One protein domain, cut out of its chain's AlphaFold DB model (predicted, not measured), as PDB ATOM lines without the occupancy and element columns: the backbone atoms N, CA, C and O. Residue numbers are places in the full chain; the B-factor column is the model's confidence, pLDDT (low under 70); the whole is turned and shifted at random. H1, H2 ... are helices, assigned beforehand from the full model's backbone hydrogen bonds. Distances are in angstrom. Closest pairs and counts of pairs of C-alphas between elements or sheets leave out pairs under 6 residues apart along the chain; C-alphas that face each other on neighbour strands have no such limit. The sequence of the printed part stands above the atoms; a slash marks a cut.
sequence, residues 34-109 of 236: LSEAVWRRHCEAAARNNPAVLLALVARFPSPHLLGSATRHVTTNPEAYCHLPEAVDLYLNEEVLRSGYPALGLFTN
ATOM      1  N   LEU A  34      35.077  34.096 334.258       78.88
ATOM      2  CA  LEU A  34      34.761  35.299 335.027       78.88
ATOM      3  C   LEU A  34      33.912  34.948 336.249       78.88
ATOM      4  O   LEU A  34      32.839  34.356 336.127       78.88
ATOM      5  N   SER A  35      34.376  35.369 337.424       85.69
ATOM      6  CA  SER A  35      33.638  35.187 338.671       85.69
ATOM      7  C   SER A  35      32.341  35.999 338.683       85.69
ATOM      8  O   SER A  35      32.213  37.036 338.024       85.69
ATOM      9  N   GLU A  36      31.380  35.561 339.496       87.31
ATOM     10  CA  GLU A  36      30.100  36.252 339.677       87.31
ATOM     11  C   GLU A  36      30.283  37.735 340.042       87.31
ATOM     12  O   GLU A  36      29.593  38.604 339.509       87.31
ATOM     13  N   ALA A  37      31.253  38.046 340.909       88.75
ATOM     14  CA  ALA A  37      31.534  39.416 341.328       88.75
ATOM     15  C   ALA A  37      31.957  40.316 340.153       88.75
ATOM     16  O   ALA A  37      31.588  41.492 340.108       88.75
ATOM     17  N   VAL A  38      32.702  39.775 339.185       89.50
ATOM     18  CA  VAL A  38      33.110  40.513 337.982       89.50
ATOM     19  C   VAL A  38      31.914  40.728 337.057       89.50
ATOM     20  O   VAL A  38      31.701  41.852 336.594       89.50
ATOM     21  N   TRP A  39      31.082  39.700 336.855       90.31
ATOM     22  CA  TRP A  39      29.840  39.838 336.088       90.31
ATOM     23  C   TRP A  39      28.913  40.892 336.681       90.31
ATOM     24  O   TRP A  39      28.422  41.746 335.944       90.31
ATOM     25  N   ARG A  40      28.737  40.896 338.003       90.88
ATOM     26  CA  ARG A  40      27.910  41.885 338.703       90.88
ATOM     27  C   ARG A  40      28.405  43.311 338.469       90.88
ATOM     28  O   ARG A  40      27.626  44.166 338.065       90.88
ATOM     29  N   ARG A  41      29.717  43.553 338.597       91.88
ATOM     30  CA  ARG A  41      30.324  44.866 338.299       91.88
ATOM     31  C   ARG A  41      30.089  45.295 336.850       91.88
ATOM     32  O   ARG A  41      29.830  46.472 336.596       91.88
ATOM     33  N   HIS A  42      30.173  44.366 335.898       90.56
ATOM     34  CA  HIS A  42      29.869  44.653 334.496       90.56
ATOM     35  C   HIS A  42      28.386  44.965 334.270       90.56
ATOM     36  O   HIS A  42      28.092  45.901 333.527       90.56
ATOM     37  N   CYS A  43      27.474  44.254 334.936       92.56
ATOM     38  CA  CYS A  43      26.036  44.526 334.877       92.56
ATOM     39  C   CYS A  43      25.707  45.906 335.434       92.56
ATOM     40  O   CYS A  43      25.048  46.691 334.764       92.56
ATOM     41  N   GLU A  44      26.222  46.229 336.618       93.06
ATOM     42  CA  GLU A  44      26.019  47.529 337.254       93.06
ATOM     43  C   GLU A  44      26.567  48.666 336.390       93.06
ATOM     44  O   GLU A  44      25.903  49.683 336.193       93.06
ATOM     45  N   ALA A  45      27.772  48.499 335.839       92.94
ATOM     46  CA  ALA A  45      28.344  49.479 334.931       92.94
ATOM     47  C   ALA A  45      27.491  49.636 333.663       92.94
ATOM     48  O   ALA A  45      27.254  50.763 333.237       92.94
ATOM     49  N   ALA A  46      27.005  48.545 333.068       92.56
ATOM     50  CA  ALA A  46      26.139  48.610 331.894       92.56
ATOM     51  C   ALA A  46      24.808  49.305 332.211       92.56
ATOM     52  O   ALA A  46      24.460  50.265 331.531       92.56
ATOM     53  N   ALA A  47      24.130  48.891 333.285       93.06
ATOM     54  CA  ALA A  47      22.859  49.448 333.737       93.06
ATOM     55  C   ALA A  47      22.942  50.957 334.013       93.06
ATOM     56  O   ALA A  47      22.044  51.697 333.625       93.06
ATOM     57  N   ARG A  48      24.032  51.422 334.644       92.44
ATOM     58  CA  ARG A  48      24.249  52.853 334.924       92.44
ATOM     59  C   ARG A  48      24.463  53.691 333.667       92.44
ATOM     60  O   ARG A  48      24.069  54.848 333.647       92.44
ATOM     61  N   ASN A  49      25.133  53.138 332.657       91.88
ATOM     62  CA  ASN A  49      25.470  53.890 331.449       91.88
ATOM     63  C   ASN A  49      24.333  53.861 330.425       91.88
ATOM     64  O   ASN A  49      23.950  54.901 329.898       91.88
ATOM     65  N   ASN A  50      23.827  52.669 330.098       92.62
ATOM     66  CA  ASN A  50      22.744  52.499 329.138       92.62
ATOM     67  C   ASN A  50      22.042  51.135 329.339       92.62
ATOM     68  O   ASN A  50      22.682  50.093 329.155       92.62
ATOM     69  N   PRO A  51      20.726  51.107 329.625       93.00
ATOM     70  CA  PRO A  51      19.978  49.868 329.860       93.00
ATOM     71  C   PRO A  51      20.002  48.905 328.662       93.00
ATOM     72  O   PRO A  51      20.042  47.688 328.853       93.00
ATOM     73  N   ALA A  52      20.075  49.411 327.428       92.56
ATOM     74  CA  ALA A  52      20.169  48.576 326.231       92.56
ATOM     75  C   ALA A  52      21.485  47.786 326.164       92.56
ATOM     76  O   ALA A  52      21.518  46.672 325.640       92.56
ATOM     77  N   VAL A  53      22.572  48.321 326.734       92.31
ATOM     78  CA  VAL A  53      23.861  47.616 326.797       92.31
ATOM     79  C   VAL A  53      23.765  46.409 327.727       92.31
ATOM     80  O   VAL A  53      24.336  45.367 327.415       92.31
ATOM     81  N   LEU A  54      23.012  46.508 328.828       93.56
ATOM     82  CA  LEU A  54      22.781  45.373 329.723       93.56
ATOM     83  C   LEU A  54      22.041  44.239 329.001       93.56
ATOM     84  O   LEU A  54      22.473  43.090 329.070       93.56
ATOM     85  N   LEU A  55      20.977  44.553 328.257       92.56
ATOM     86  CA  LEU A  55      20.240  43.546 327.480       92.56
ATOM     87  C   LEU A  55      21.118  42.923 326.387       92.56
ATOM     88  O   LEU A  55      21.123  41.707 326.201       92.56
ATOM     89  N   ALA A  56      21.923  43.743 325.707       90.38
ATOM     90  CA  ALA A  56      22.867  43.266 324.704       90.38
ATOM     91  C   ALA A  56      23.949  42.349 325.301       90.38
ATOM     92  O   ALA A  56      24.390  41.420 324.627       90.38
ATOM     93  N   LEU A  57      24.375  42.582 326.548       89.50
ATOM     94  CA  LEU A  57      25.283  41.675 327.253       89.50
ATOM     95  C   LEU A  57      24.625  40.311 327.466       89.50
ATOM     96  O   LEU A  57      25.225  39.300 327.110       89.50
ATOM     97  N   VAL A  58      23.394  40.279 327.984       90.31
ATOM     98  CA  VAL A  58      22.658  39.023 328.220       90.31
ATOM     99  C   VAL A  58      22.485  38.228 326.924       90.31
ATOM    100  O   VAL A  58      22.708  37.022 326.906       90.31
ATOM    101  N   ALA A  59      22.154  38.899 325.819       86.50
ATOM    102  CA  ALA A  59      21.980  38.245 324.524       86.50
ATOM    103  C   ALA A  59      23.286  37.667 323.940       86.50
ATOM    104  O   ALA A  59      23.240  36.744 323.129       86.50
ATOM    105  N   ARG A  60      24.448  38.224 324.308       84.12
ATOM    106  CA  ARG A  60      25.758  37.816 323.768       84.12
ATOM    107  C   ARG A  60      26.450  36.753 324.612       84.12
ATOM    108  O   ARG A  60      27.125  35.899 324.050       84.12
ATOM    109  N   PHE A  61      26.301  36.808 325.933       84.62
ATOM    110  CA  PHE A  61      27.007  35.920 326.850       84.62
ATOM    111  C   PHE A  61      26.015  35.016 327.592       84.62
ATOM    112  O   PHE A  61      25.281  35.500 328.456       84.62
ATOM    113  N   PRO A  62      26.010  33.698 327.328       80.38
ATOM    114  CA  PRO A  62      25.148  32.754 328.032       80.38
ATOM    115  C   PRO A  62      25.723  32.434 329.424       80.38
ATOM    116  O   PRO A  62      26.252  31.350 329.655       80.38
ATOM    117  N   SER A  63      25.663  33.392 330.355       85.19
ATOM    118  CA  SER A  63      26.125  33.232 331.744       85.19
ATOM    119  C   SER A  63      24.948  33.322 332.727       85.19
ATOM    120  O   SER A  63      24.224  34.322 332.706       85.19
ATOM    121  N   PRO A  64      24.758  32.338 333.630       87.25
ATOM    122  CA  PRO A  64      23.664  32.364 334.603       87.25
ATOM    123  C   PRO A  64      23.813  33.514 335.609       87.25
ATOM    124  O   PRO A  64      22.819  34.114 336.013       87.25
ATOM    125  N   HIS A  65      25.049  33.880 335.965       89.31
ATOM    126  CA  HIS A  65      25.330  35.008 336.858       89.31
ATOM    127  C   HIS A  65      24.954  36.350 336.223       89.31
ATOM    128  O   HIS A  65      24.371  37.214 336.880       89.31
ATOM    129  N   LEU A  66      25.260  36.513 334.933       89.69
ATOM    130  CA  LEU A  66      24.864  37.685 334.153       89.69
ATOM    131  C   LEU A  66      23.340  37.769 334.043       89.69
ATOM    132  O   LEU A  66      22.774  38.827 334.312       89.69
ATOM    133  N   LEU A  67      22.684  36.655 333.708       91.19
ATOM    134  CA  LEU A  67      21.230  36.590 333.606       91.19
ATOM    135  C   LEU A  67      20.563  36.956 334.938       91.19
ATOM    136  O   LEU A  67      19.717  37.842 334.964       91.19
ATOM    137  N   GLY A  68      20.987  36.349 336.049       92.31
ATOM    138  CA  GLY A  68      20.433  36.642 337.374       92.31
ATOM    139  C   GLY A  68      20.618  38.104 337.790       92.31
ATOM    140  O   GLY A  68      19.674  38.743 338.259       92.31
ATOM    141  N   SER A  69      21.810  38.669 337.563       93.06
ATOM    142  CA  SER A  69      22.072  40.081 337.862       93.06
ATOM    143  C   SER A  69      21.237  41.014 336.981       93.06
ATOM    144  O   SER A  69      20.690  41.994 337.484       93.06
ATOM    145  N   ALA A  70      21.115  40.722 335.685       94.12
ATOM    146  CA  ALA A  70      20.327  41.526 334.757       94.12
ATOM    147  C   ALA A  70      18.831  41.469 335.085       94.12
ATOM    148  O   ALA A  70      18.189  42.516 335.163       94.12
ATOM    149  N   THR A  71      18.301  40.277 335.370       95.38
ATOM    150  CA  THR A  71      16.928  40.079 335.849       95.38
ATOM    151  C   THR A  71      16.655  40.947 337.071       95.38
ATOM    152  O   THR A  71      15.700  41.718 337.059       95.38
ATOM    153  N   ARG A  72      17.539  40.926 338.078       95.00
ATOM    154  CA  ARG A  72      17.391  41.764 339.277       95.00
ATOM    155  C   ARG A  72      17.357  43.262 338.957       95.00
ATOM    156  O   ARG A  72      16.578  43.996 339.559       95.00
ATOM    157  N   HIS A  73      18.184  43.734 338.024       94.81
ATOM    158  CA  HIS A  73      18.158  45.141 337.612       94.81
ATOM    159  C   HIS A  73      16.834  45.524 336.941       94.81
ATOM    160  O   HIS A  73      16.283  46.578 337.258       94.81
ATOM    161  N   VAL A  74      16.317  44.670 336.052       95.81
ATOM    162  CA  VAL A  74      15.056  44.915 335.340       95.81
ATOM    163  C   VAL A  74      13.855  44.848 336.286       95.81
ATOM    164  O   VAL A  74      12.950  45.671 336.174       95.81
ATOM    165  N   THR A  75      13.836  43.917 337.244       94.94
ATOM    166  CA  THR A  75      12.735  43.812 338.216       94.94
ATOM    167  C   THR A  75      12.714  44.947 339.225       94.94
ATOM    168  O   THR A  75      11.635  45.415 339.577       94.94
ATOM    169  N   THR A  76      13.885  45.394 339.683       94.56
ATOM    170  CA  THR A  76      13.991  46.452 340.699       94.56
ATOM    171  C   THR A  76      13.610  47.821 340.132       94.56
ATOM    172  O   THR A  76      13.048  48.642 340.849       94.56
ATOM    173  N   ASN A  77      13.907  48.081 338.855       94.50
ATOM    174  CA  ASN A  77      13.604  49.357 338.207       94.50
ATOM    175  C   ASN A  77      13.044  49.149 336.787       94.50
ATOM    176  O   ASN A  77      13.741  49.429 335.810       94.50
ATOM    177  N   PRO A  78      11.799  48.662 336.639       94.75
ATOM    178  CA  PRO A  78      11.227  48.329 335.333       94.75
ATOM    179  C   PRO A  78      11.021  49.554 334.431       94.75
ATOM    180  O   PRO A  78      11.071  49.432 333.208       94.75
ATOM    181  N   GLU A  79      10.843  50.745 335.006       95.12
ATOM    182  CA  GLU A  79      10.650  52.001 334.268       95.12
ATOM    183  C   GLU A  79      11.862  52.355 333.398       95.12
ATOM    184  O   GLU A  79      11.710  52.820 332.270       95.12
ATOM    185  N   ALA A  80      13.072  52.045 333.870       94.62
ATOM    186  CA  ALA A  80      14.293  52.260 333.098       94.62
ATOM    187  C   ALA A  80      14.421  51.329 331.877       94.62
ATOM    188  O   ALA A  80      15.225  51.610 330.990       94.62
ATOM    189  N   TYR A  81      13.648  50.240 331.805       95.94
ATOM    190  CA  TYR A  81      13.762  49.222 330.751       95.94
ATOM    191  C   TYR A  81      12.497  49.052 329.906       95.94
ATOM    192  O   TYR A  81      12.546  48.388 328.874       95.94
ATOM    193  N   CYS A  82      11.369  49.651 330.292       94.31
ATOM    194  CA  CYS A  82      10.066  49.414 329.661       94.31
ATOM    195  C   CYS A  82      10.014  49.783 328.162       94.31
ATOM    196  O   CYS A  82       9.227  49.222 327.395       94.31
ATOM    197  N   HIS A  83      10.888  50.688 327.719       94.44
ATOM    198  CA  HIS A  83      11.023  51.105 326.325       94.44
ATOM    199  C   HIS A  83      11.792  50.106 325.441       94.44
ATOM    200  O   HIS A  83      11.835  50.284 324.223       94.44
ATOM    201  N   LEU A  84      12.386  49.068 326.035       94.50
ATOM    202  CA  LEU A  84      13.160  48.038 325.346       94.50
ATOM    203  C   LEU A  84      12.341  46.737 325.287       94.50
ATOM    204  O   LEU A  84      12.058  46.150 326.336       94.50
ATOM    205  N   PRO A  85      11.953  46.250 324.096       91.25
ATOM    206  CA  PRO A  85      11.100  45.069 323.979       91.25
ATOM    207  C   PRO A  85      11.784  43.789 324.483       91.25
ATOM    208  O   PRO A  85      11.103  42.879 324.947       91.25
ATOM    209  N   GLU A  86      13.114  43.709 324.450       91.56
ATOM    210  CA  GLU A  86      13.889  42.567 324.949       91.56
ATOM    211  C   GLU A  86      13.851  42.451 326.482       91.56
ATOM    212  O   GLU A  86      14.055  41.369 327.028       91.56
ATOM    213  N   ALA A  87      13.555  43.540 327.199       94.88
ATOM    214  CA  ALA A  87      13.568  43.540 328.659       94.88
ATOM    215  C   ALA A  87      12.390  42.781 329.282       94.88
ATOM    216  O   ALA A  87      12.489  42.342 330.427       94.88
ATOM    217  N   VAL A  88      11.281  42.612 328.552       94.88
ATOM    218  CA  VAL A  88      10.081  41.958 329.095       94.88
ATOM    219  C   VAL A  88      10.341  40.500 329.487       94.88
ATOM    220  O   VAL A  88       9.779  40.033 330.473       94.88
ATOM    221  N   ASP A  89      11.242  39.811 328.782       92.56
ATOM    222  CA  ASP A  89      11.605  38.421 329.088       92.56
ATOM    223  C   ASP A  89      12.376  38.315 330.412       92.56
ATOM    224  O   ASP A  89      12.230  37.339 331.142       92.56
ATOM    225  N   LEU A  90      13.166  39.339 330.750       94.06
ATOM    226  CA  LEU A  90      13.867  39.421 332.035       94.06
ATOM    227  C   LEU A  90      12.928  39.865 333.162       94.06
ATOM    228  O   LEU A  90      13.057  39.417 334.303       94.06
ATOM    229  N   TYR A  91      11.966  40.734 332.848       95.94
ATOM    230  CA  TYR A  91      10.964  41.192 333.807       95.94
ATOM    231  C   TYR A  91      10.023  40.061 334.242       95.94
ATOM    232  O   TYR A  91       9.762  39.908 335.433       95.94
ATOM    233  N   LEU A  92       9.534  39.249 333.299       93.50
ATOM    234  CA  LEU A  92       8.593  38.153 333.553       93.50
ATOM    235  C   LEU A  92       9.289  36.884 334.074       93.50
ATOM    236  O   LEU A  92       9.216  35.817 333.471       93.50
ATOM    237  N   ASN A  93       9.946  36.992 335.226       92.81
ATOM    238  CA  ASN A  93      10.516  35.854 335.952       92.81
ATOM    239  C   ASN A  93       9.557  35.308 337.025       92.81
ATOM    240  O   ASN A  93       8.557  35.931 337.376       92.81
ATOM    241  N   GLU A  94       9.907  34.156 337.599       90.25
ATOM    242  CA  GLU A  94       9.100  33.453 338.607       90.25
ATOM    243  C   GLU A  94       8.690  34.309 339.813       90.25
ATOM    244  O   GLU A  94       7.608  34.112 340.363       90.25
ATOM    245  N   GLU A  95       9.532  35.244 340.256       90.31
ATOM    246  CA  GLU A  95       9.211  36.129 341.381       90.31
ATOM    247  C   GLU A  95       8.104  37.115 341.003       90.31
ATOM    248  O   GLU A  95       7.092  37.210 341.697       90.31
ATOM    249  N   VAL A  96       8.250  37.767 339.852       92.56
ATOM    250  CA  VAL A  96       7.282  38.742 339.331       92.56
ATOM    251  C   VAL A  96       5.960  38.080 338.938       92.56
ATOM    252  O   VAL A  96       4.882  38.650 339.138       92.56
ATOM    253  N   LEU A  97       6.020  36.858 338.407       91.12
ATOM    254  CA  LEU A  97       4.837  36.055 338.098       91.12
ATOM    255  C   LEU A  97       4.042  35.704 339.362       91.12
ATOM    256  O   LEU A  97       2.812  35.743 339.338       91.12
ATOM    257  N   ARG A  98       4.732  35.423 340.476       89.56
ATOM    258  CA  ARG A  98       4.108  35.195 341.788       89.56
ATOM    259  C   ARG A  98       3.559  36.478 342.415       89.56
ATOM    260  O   ARG A  98       2.529  36.416 343.078       89.56
ATOM    261  N   SER A  99       4.210  37.622 342.200       89.00
ATOM    262  CA  SER A  99       3.816  38.908 342.794       89.00
ATOM    263  C   SER A  99       2.782  39.701 341.981       89.00
ATOM    264  O   SER A  99       2.318  40.741 342.444       89.00
ATOM    265  N   GLY A 100       2.420  39.246 340.777       87.62
ATOM    266  CA  GLY A 100       1.350  39.842 339.969       87.62
ATOM    267  C   GLY A 100       1.771  40.940 338.982       87.62
ATOM    268  O   GLY A 100       0.920  41.726 338.577       87.62
ATOM    269  N   TYR A 101       3.045  41.000 338.571       91.69
ATOM    270  CA  TYR A 101       3.526  41.789 337.412       91.69
ATOM    271  C   TYR A 101       2.973  43.235 337.263       91.69
ATOM    272  O   TYR A 101       2.511  43.622 336.183       91.69
ATOM    273  N   PRO A 102       3.076  44.091 338.300       90.50
ATOM    274  CA  PRO A 102       2.445  45.418 338.329       90.50
ATOM    275  C   PRO A 102       2.927  46.380 337.230       90.50
ATOM    276  O   PRO A 102       2.175  47.246 336.792       90.50
ATOM    277  N   ALA A 103       4.165  46.227 336.753       92.62
ATOM    278  CA  ALA A 103       4.762  47.118 335.761       92.62
ATOM    279  C   ALA A 103       4.585  46.633 334.312       92.62
ATOM    280  O   ALA A 103       5.004  47.330 333.391       92.62
ATOM    281  N   LEU A 104       3.945  45.479 334.069       93.62
ATOM    282  CA  LEU A 104       3.800  44.915 332.716       93.62
ATOM    283  C   LEU A 104       3.096  45.876 331.745       93.62
ATOM    284  O   LEU A 104       3.430  45.932 330.562       93.62
ATOM    285  N   GLY A 105       2.145  46.670 332.245       89.69
ATOM    286  CA  GLY A 105       1.429  47.663 331.444       89.69
ATOM    287  C   GLY A 105       2.325  48.765 330.867       89.69
ATOM    288  O   GLY A 105       1.985  49.305 329.810       89.69
ATOM    289  N   LEU A 106       3.460  49.051 331.521       92.31
ATOM    290  CA  LEU A 106       4.427  50.080 331.128       92.31
ATOM    291  C   LEU A 106       5.294  49.645 329.945       92.31
ATOM    292  O   LEU A 106       5.791  50.493 329.207       92.31
ATOM    293  N   PHE A 107       5.491  48.336 329.764       95.25
ATOM    294  CA  PHE A 107       6.346  47.822 328.703       95.25
ATOM    295  C   PHE A 107       5.762  48.135 327.326       95.25
ATOM    296  O   PHE A 107       4.559  48.001 327.070       95.25
ATOM    297  N   THR A 108       6.651  48.539 326.426       93.69
ATOM    298  CA  THR A 108       6.369  48.703 325.002       93.69
ATOM    299  C   THR A 108       6.016  47.367 324.354       93.69
ATOM    300  O   THR A 108       6.239  46.301 324.913       93.69
ATOM    301  N   ASN A 109       5.413  47.409 323.166       91.75
ATOM    302  CA  ASN A 109       5.001  46.190 322.475       91.75
ATOM    303  C   ASN A 109       6.209  45.290 322.176       91.75
ATOM    304  O   ASN A 109       7.153  45.717 321.509       91.75
TER     305      ASN A 109
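Overview. This is residues 34 to 109 of the 236 residues of the protein "Putative phosphatidylinositol 4-kinase alpha" of Trypanosoma cruzi (UniProt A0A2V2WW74). H1, H2 and H3 make a small up-and-down helix bundle at one end of the domain, and H3 reaches from it into the middle, where the short helix H4 packs on its later part. The short helix H5 and the unnamed residues 100 to 109 lie at the other end. The printed part has 76 residues with five named helices, H1 to H5 in order along the chain, and no named strand; its class is all helix. The whole is compact, with a radius of gyration of the C-alphas of 11.8 A, and spans 35 by 24 by 18 A.

Along the chain. H1, the longest helix, holds residues 36 to 49 and measures 20.0 A from C-alpha 36 at (30.100, 36.252, 339.677) to C-alpha 49 at (25.470, 53.890, 331.449). H2 is residues 51 to 60, 14.7 A long, and H3 is residues 64 to 76, 18.1 A long. H4 is residues 87 to 91, 6.2 A. H5 is residues 94 to 99, 8.7 A, and ends with C-alpha 99 at (3.816, 38.908, 342.794).

Arrangement. H1, H2 and H3 form a bundle, up and down, each running against the one before it. H1 touches H2 with residues 43 to 47 alone; the closest C-alphas, of Ala 46 and Leu 54, are 5.1 A apart. The two are a helical hairpin at a steep tilt of 41 degrees, opposite ways. H1 touches H3, the hub, at a steep tilt of 40 degrees, the same way; the closest C-alphas are those of Glu 36 and His 65, 5.7 A. H2 and H3 are a helical hairpin at a shallow tilt of 26 degrees, opposite ways. H3 touches H2 with residues 66 to 70 alone, closest at the C-alphas of Val 58 and Leu 67, 6.1 A. The packing in these three pairs is mostly crossed, only just, with 1 of 3 at a shallow tilt. H3 touches H4 with residues 70 to 75 alone; the closest C-alphas, of Thr 71 and Leu 90, are 4.9 A apart. H3 and H5 are close but not clearly touching, with the C-alphas of Thr 75 and Val 96 closest at 7.5 A. H4 and H5 meet only through their link. H1 is apart from H4 and H5. In H1, H2, H3, H4 and H5 every O i to N i+4 pair is within hydrogen-bond range.

Size, cuts and confidence. The two C-alphas farthest apart, of Leu 34 and Gly 105, are 35.7 A apart. The printed part runs from 34 to 109 with no cut. No link is long: H3 to H4, with 10 residues, is short, and the others are tight. The mean pLDDT of the printed part is 91.6, and no printed residue is under 70.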